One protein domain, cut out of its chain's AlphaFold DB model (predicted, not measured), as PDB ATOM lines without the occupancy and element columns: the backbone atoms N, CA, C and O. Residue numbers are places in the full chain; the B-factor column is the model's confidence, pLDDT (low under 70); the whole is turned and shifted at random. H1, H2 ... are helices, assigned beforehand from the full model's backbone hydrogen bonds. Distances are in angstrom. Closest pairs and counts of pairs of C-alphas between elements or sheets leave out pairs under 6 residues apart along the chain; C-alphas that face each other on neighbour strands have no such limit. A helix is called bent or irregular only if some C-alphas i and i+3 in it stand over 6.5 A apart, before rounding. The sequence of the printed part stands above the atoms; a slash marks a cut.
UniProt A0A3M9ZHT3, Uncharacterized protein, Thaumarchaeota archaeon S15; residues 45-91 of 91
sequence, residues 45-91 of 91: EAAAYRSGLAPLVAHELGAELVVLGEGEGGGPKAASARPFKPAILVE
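What this domain is: This is residues 45 to 91 of the 91 residues of an uncharacterized protein of Thaumarchaeota archaeon S15 (UniProt A0A3M9ZHT3). A kinked helix, H1, makes one long side; the chain then folds back through a long link to a short helix, H2, near the opposite end, and residues 86 to 91 run back again as a tail. The printed part has 47 residues with two named helices, H1 then H2, and no named strand. The class is all helix, with 23 residues in named elements, under half. It is compact and rounded, with a radius of gyration of the C-alphas of 10.8 A and spans of 29 by 22 by 16 A.

Where its parts are: H1, residues 45 to 61, runs 21.2 A from C-alpha 45 at (89.515, 16.458, 72.643) to C-alpha 61 at (68.897, 16.912, 77.488), with a kink of 41 degrees near residue 55. H2, residues 75 to 80, ends at C-alpha 80, (89.286, 21.209, 88.141).

How they stand to each other: H1 and H2 are apart. Both are only just irregular: C-alphas 52 and 55 are 6.9 A apart, 76 and 79 6.7 A. O i to N i+4 pairs are within hydrogen-bond range in 10 of 13 for H1 and 0 of 2 for H2, where 2 of 3 O i to N i+3 pairs are.

The domain as a whole: The farthest C-alphas, His 59 and Ala 79, are 28.8 A apart. The printed part has no cut; the link H1 to H2, 13 residues, is long. Residue 74 is under pLDDT 70.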
ATOM      1  N   GLU A  45      90.596  16.843  71.738       81.88
ATOM      2  CA  GLU A  45      89.515  16.458  72.643       81.88
ATOM      3  C   GLU A  45      88.311  17.403  72.524       81.88
ATOM      4  O   GLU A  45      87.161  16.956  72.541       81.88
ATOM      5  N   ALA A  46      88.561  18.702  72.332       86.38
ATOM      6  CA  ALA A  46      87.506  19.694  72.187       86.38
ATOM      7  C   ALA A  46      86.700  19.465  70.901       86.38
ATOM      8  O   ALA A  46      85.467  19.481  70.939       86.38
ATOM      9  N   ALA A  47      87.369  19.194  69.776       85.19
ATOM     10  CA  ALA A  47      86.695  18.821  68.537       85.19
ATOM     11  C   ALA A  47      85.879  17.534  68.701       85.19
ATOM     12  O   ALA A  47      84.716  17.503  68.295       85.19
ATOM     13  N   ALA A  48      86.436  16.511  69.359       83.94
ATOM     14  CA  ALA A  48      85.741  15.248  69.603       83.94
ATOM     15  C   ALA A  48      84.451  15.435  70.422       83.94
ATOM     16  O   ALA A  48      83.419  14.834  70.111       83.94
ATOM     17  N   TYR A  49      84.479  16.301  71.438       87.56
ATOM     18  CA  TYR A  49      83.292  16.636  72.221       87.56
ATOM     19  C   TYR A  49      82.264  17.430  71.419       87.56
ATOM     20  O   TYR A  49      81.084  17.082  71.445       87.56
ATOM     21  N   ARG A  50      82.685  18.434  70.646       88.88
ATOM     22  CA  ARG A  50      81.760  19.211  69.806       88.88
ATOM     23  C   ARG A  50      81.080  18.340  68.750       88.88
ATOM     24  O   ARG A  50      79.868  18.416  68.599       88.88
ATOM     25  N   SER A  51      81.827  17.488  68.046       87.19
ATOM     26  CA  SER A  51      81.263  16.660  66.974       87.19
ATOM     27  C   SER A  51      80.457  15.468  67.490       87.19
ATOM     28  O   SER A  51      79.503  15.051  66.842       87.19
ATOM     29  N   GLY A  52      80.861  14.887  68.623       86.06
ATOM     30  CA  GLY A  52      80.256  13.666  69.153       86.06
ATOM     31  C   GLY A  52      79.113  13.911  70.132       86.06
ATOM     32  O   GLY A  52      78.068  13.274  70.025       86.06
ATOM     33  N   LEU A  53      79.298  14.817  71.097       88.62
ATOM     34  CA  LEU A  53      78.362  15.002  72.210       88.62
ATOM     35  C   LEU A  53      77.310  16.072  71.949       88.62
ATOM     36  O   LEU A  53      76.211  15.932  72.475       88.62
ATOM     37  N   ALA A  54      77.591  17.106  71.151       88.31
ATOM     38  CA  ALA A  54      76.625  18.190  70.951       88.31
ATOM     39  C   ALA A  54      75.257  17.703  70.426       88.31
ATOM     40  O   ALA A  54      74.245  18.104  71.002       88.31
ATOM     41  N   PRO A  55      75.176  16.785  69.434       89.06
ATOM     42  CA  PRO A  55      73.887  16.255  68.981       89.06
ATOM     43  C   PRO A  55      73.152  15.460  70.068       89.06
ATOM     44  O   PRO A  55      71.936  15.561  70.194       89.06
ATOM     45  N   LEU A  56      73.895  14.693  70.872       91.62
ATOM     46  CA  LEU A  56      73.361  13.901  71.981       91.62
ATOM     47  C   LEU A  56      72.820  14.791  73.101       91.62
ATOM     48  O   LEU A  56      71.724  14.556  73.587       91.62
ATOM     49  N   VAL A  57      73.560  15.827  73.490       92.12
ATOM     50  CA  VAL A  57      73.140  16.770  74.535       92.12
ATOM     51  C   VAL A  57      71.889  17.536  74.097       92.12
ATOM     52  O   VAL A  57      70.942  17.642  74.874       92.12
ATOM     53  N   ALA A  58      71.835  17.986  72.841       91.62
ATOM     54  CA  ALA A  58      70.655  18.652  72.304       91.62
ATOM     55  C   ALA A  58      69.430  17.722  72.262       91.62
ATOM     56  O   ALA A  58      68.338  18.133  72.646       91.62
ATOM     57  N   HIS A  59      69.604  16.472  71.826       94.19
ATOM     58  CA  HIS A  59      68.506  15.511  71.703       94.19
ATOM     59  C   HIS A  59      68.008  14.988  73.058       94.19
ATOM     60  O   HIS A  59      66.808  14.976  73.311       94.19
ATOM     61  N   GLU A  60      68.920  14.556  73.930       94.31
ATOM     62  CA  GLU A  60      68.584  13.863  75.181       94.31
ATOM     63  C   GLU A  60      68.292  14.823  76.333       94.31
ATOM     64  O   GLU A  60      67.473  14.526  77.200       94.31
ATOM     65  N   LEU A  61      68.982  15.965  76.373       92.06
ATOM     66  CA  LEU A  61      68.897  16.912  77.488       92.06
ATOM     67  C   LEU A  61      68.194  18.217  77.104       92.06
ATOM     68  O   LEU A  61      67.934  19.032  77.984       92.06
ATOM     69  N   GLY A  62      67.892  18.434  75.817       93.00
ATOM     70  CA  GLY A  62      67.293  19.683  75.338       93.00
ATOM     71  C   GLY A  62      68.172  20.913  75.590       93.00
ATOM     72  O   GLY A  62      67.651  22.022  75.673       93.00
ATOM     73  N   ALA A  63      69.482  20.715  75.760       92.75
ATOM     74  CA  ALA A  63      70.432  21.746  76.163       92.75
ATOM     75  C   ALA A  63      71.457  22.038  75.060       92.75
ATOM     76  O   ALA A  63      71.732  21.199  74.200       92.75
ATOM     77  N   GLU A  64      72.058  23.226  75.106       92.31
ATOM     78  CA  GLU A  64      73.181  23.587  74.243       92.31
ATOM     79  C   GLU A  64      74.506  23.158  74.887       92.31
ATOM     80  O   GLU A  64      74.749  23.400  76.070       92.31
ATOM     81  N   LEU A  65      75.382  22.519  74.105       92.00
ATOM     82  CA  LEU A  65      76.722  22.155  74.556       92.00
ATOM     83  C   LEU A  65      77.742  23.210  74.118       92.00
ATOM     84  O   LEU A  65      78.056  23.320  72.933       92.00
ATOM     85  N   VAL A  66      78.345  23.891  75.091       91.12
ATOM     86  CA  VAL A  66      79.497  24.775  74.876       91.12
ATOM     87  C   VAL A  66      80.765  24.077  75.368       91.12
ATOM     88  O   VAL A  66      80.852  23.659  76.522       91.12
ATOM     89  N   VAL A  67      81.760  23.940  74.487       90.62
ATOM     90  CA  VAL A  67      83.056  23.318  74.808       90.62
ATOM     91  C   VAL A  67      84.145  24.380  74.755       90.62
ATOM     92  O   VAL A  67      84.430  24.913  73.679       90.62
ATOM     93  N   LEU A  68      84.755  24.640  75.910       89.25
ATOM     94  CA  LEU A  68      85.787  25.653  76.119       89.25
ATOM     95  C   LEU A  68      87.149  24.990  76.345       89.25
ATOM     96  O   LEU A  68      87.257  24.027  77.108       89.25
ATOM     97  N   GLY A  69      88.177  25.512  75.685       83.31
ATOM     98  CA  GLY A  69      89.570  25.123  75.871       83.31
ATOM     99  C   GLY A  69      90.243  25.818  77.056       83.31
ATOM    100  O   GLY A  69      89.655  26.643  77.764       83.31
ATOM    101  N   GLU A  70      91.519  25.495  77.275       77.19
ATOM    102  CA  GLU A  70      92.335  26.206  78.262       77.19
ATOM    103  C   GLU A  70      92.410  27.703  77.924       77.19
ATOM    104  O   GLU A  70      92.707  28.092  76.799       77.19
ATOM    105  N   GLY A  71      92.136  28.550  78.917       76.50
ATOM    106  CA  GLY A  71      92.170  30.007  78.764       76.50
ATOM    107  C   GLY A  71      90.896  30.638  78.190       76.50
ATOM    108  O   GLY A  71      90.745  31.851  78.298       76.50
ATOM    109  N   GLU A  72      89.938  29.853  77.687       80.81
ATOM    110  CA  GLU A  72      88.690  30.365  77.085       80.81
ATOM    111  C   GLU A  72      87.589  30.701  78.114       80.81
ATOM    112  O   GLU A  72      86.444  30.942  77.751       80.81
ATOM    113  N   GLY A  73      87.930  30.759  79.408       71.38
ATOM    114  CA  GLY A  73      87.025  31.210  80.471       71.38
ATOM    115  C   GLY A  73      85.924  30.205  80.834       71.38
ATOM    116  O   GLY A  73      84.768  30.395  80.489       71.38
ATOM    117  N   GLY A  74      86.254  29.167  81.612       67.81
ATOM    118  CA  GLY A  74      85.306  28.120  82.052       67.81
ATOM    119  C   GLY A  74      84.717  28.299  83.462       67.81
ATOM    120  O   GLY A  74      84.387  27.314  84.127       67.81
ATOM    121  N   GLY A  75      84.668  29.534  83.971       75.88
ATOM    122  CA  GLY A  75      84.179  29.824  85.324       75.88
ATOM    123  C   GLY A  75      85.005  29.168  86.453       75.88
ATOM    124  O   GLY A  75      86.107  28.658  86.227       75.88
ATOM    125  N   PRO A  76      84.502  29.147  87.702       76.94
ATOM    126  CA  PRO A  76      85.261  28.681  88.871       76.94
ATOM    127  C   PRO A  76      85.609  27.182  88.836       76.94
ATOM    128  O   PRO A  76      86.528  26.742  89.527       76.94
ATOM    129  N   LYS A  77      84.906  26.383  88.022       78.25
ATOM    130  CA  LYS A  77      85.176  24.946  87.863       78.25
ATOM    131  C   LYS A  77      86.306  24.636  86.882       78.25
ATOM    132  O   LYS A  77      86.820  23.514  86.935       78.25
ATOM    133  N   ALA A  78      86.743  25.596  86.061       81.12
ATOM    134  CA  ALA A  78      87.815  25.394  85.084       81.12
ATOM    135  C   ALA A  78      89.098  24.836  85.725       81.12
ATOM    136  O   ALA A  78      89.709  23.923  85.183       81.12
ATOM    137  N   ALA A  79      89.440  25.279  86.942       79.88
ATOM    138  CA  ALA A  79      90.617  24.807  87.683       79.88
ATOM    139  C   ALA A  79      90.594  23.302  88.029       79.88
ATOM    140  O   ALA A  79      91.606  22.733  88.441       79.88
ATOM    141  N   SER A  80      89.438  22.646  87.905       82.38
ATOM    142  CA  SER A  80      89.286  21.209  88.141       82.38
ATOM    143  C   SER A  80      89.351  20.354  86.870       82.38
ATOM    144  O   SER A  80      89.502  19.135  87.003       82.38
ATOM    145  N   ALA A  81      89.269  20.974  85.684       84.75
ATOM    146  CA  ALA A  81      89.309  20.300  84.389       84.75
ATOM    147  C   ALA A  81      90.691  19.696  84.119       84.75
ATOM    148  O   ALA A  81      91.713  20.200  84.591       84.75
ATOM    149  N   ARG A  82      90.720  18.575  83.395       79.31
ATOM    150  CA  ARG A  82      91.944  17.864  83.003       79.31
ATOM    151  C   ARG A  82      91.741  17.194  81.645       79.31
ATOM    152  O   ARG A  82      90.592  16.920  81.295       79.31
ATOM    153  N   PRO A  83      92.826  16.820  80.946       78.69
ATOM    154  CA  PRO A  83      92.724  16.041  79.717       78.69
ATOM    155  C   PRO A  83      91.908  14.754  79.906       78.69
ATOM    156  O   PRO A  83      92.186  13.945  80.804       78.69
ATOM    157  N   PHE A  84      90.914  14.552  79.050       77.62
ATOM    158  CA  PHE A  84      89.936  13.456  79.053       77.62
ATOM    159  C   PHE A  84      89.089  13.367  80.324       77.62
ATOM    160  O   PHE A  84      88.552  12.308  80.656       77.62
ATOM    161  N   LYS A  85      89.013  14.458  81.088       84.06
ATOM    162  CA  LYS A  85      88.191  14.589  82.292       84.06
ATOM    163  C   LYS A  85      87.765  16.055  82.434       84.06
ATOM    164  O   LYS A  85      88.282  16.767  83.306       84.06
ATOM    165  N   PRO A  86      86.860  16.520  81.557       87.88
ATOM    166  CA  PRO A  86      86.440  17.910  81.536       87.88
ATOM    167  C   PRO A  86      85.725  18.275  82.837       87.88
ATOM    168  O   PRO A  86      85.078  17.441  83.480       87.88
ATOM    169  N   ALA A  87      85.827  19.542  83.227       89.12
ATOM    170  CA  ALA A  87      84.948  20.085  84.249       89.12
ATOM    171  C   ALA A  87      83.616  20.463  83.600       89.12
ATOM    172  O   ALA A  87      83.599  21.181  82.604       89.12
ATOM    173  N   ILE A  88      82.512  19.992  84.176       89.38
ATOM    174  CA  ILE A  88      81.168  20.267  83.665       89.38
ATOM    175  C   ILE A  88      80.486  21.291  84.577       89.38
ATOM    176  O   ILE A  88      80.414  21.129  85.808       89.38
ATOM    177  N   LEU A  89      79.991  22.351  83.951       88.25
ATOM    178  CA  LEU A  89      79.111  23.353  84.533       88.25
ATOM    179  C   LEU A  89      77.761  23.255  83.814       88.25
ATOM    180  O   LEU A  89      77.729  23.091  82.601       88.25
ATOM    181  N   VAL A  90      76.677  23.287  84.583       87.44
ATOM    182  CA  VAL A  90      75.299  23.284  84.084       87.44
ATOM    183  C   VAL A  90      74.646  24.511  84.700       87.44
ATOM    184  O   VAL A  90      74.767  24.694  85.916       87.44
ATOM    185  N   GLU A  91      74.028  25.336  83.865       82.19
ATOM    186  CA  GLU A  91      73.355  26.588  84.229       82.19
ATOM    187  C   GLU A  91      71.900  26.560  83.761       82.19
ATOM    188  O   GLU A  91      71.634  25.910  82.722       82.19
TER     189      GLU A  91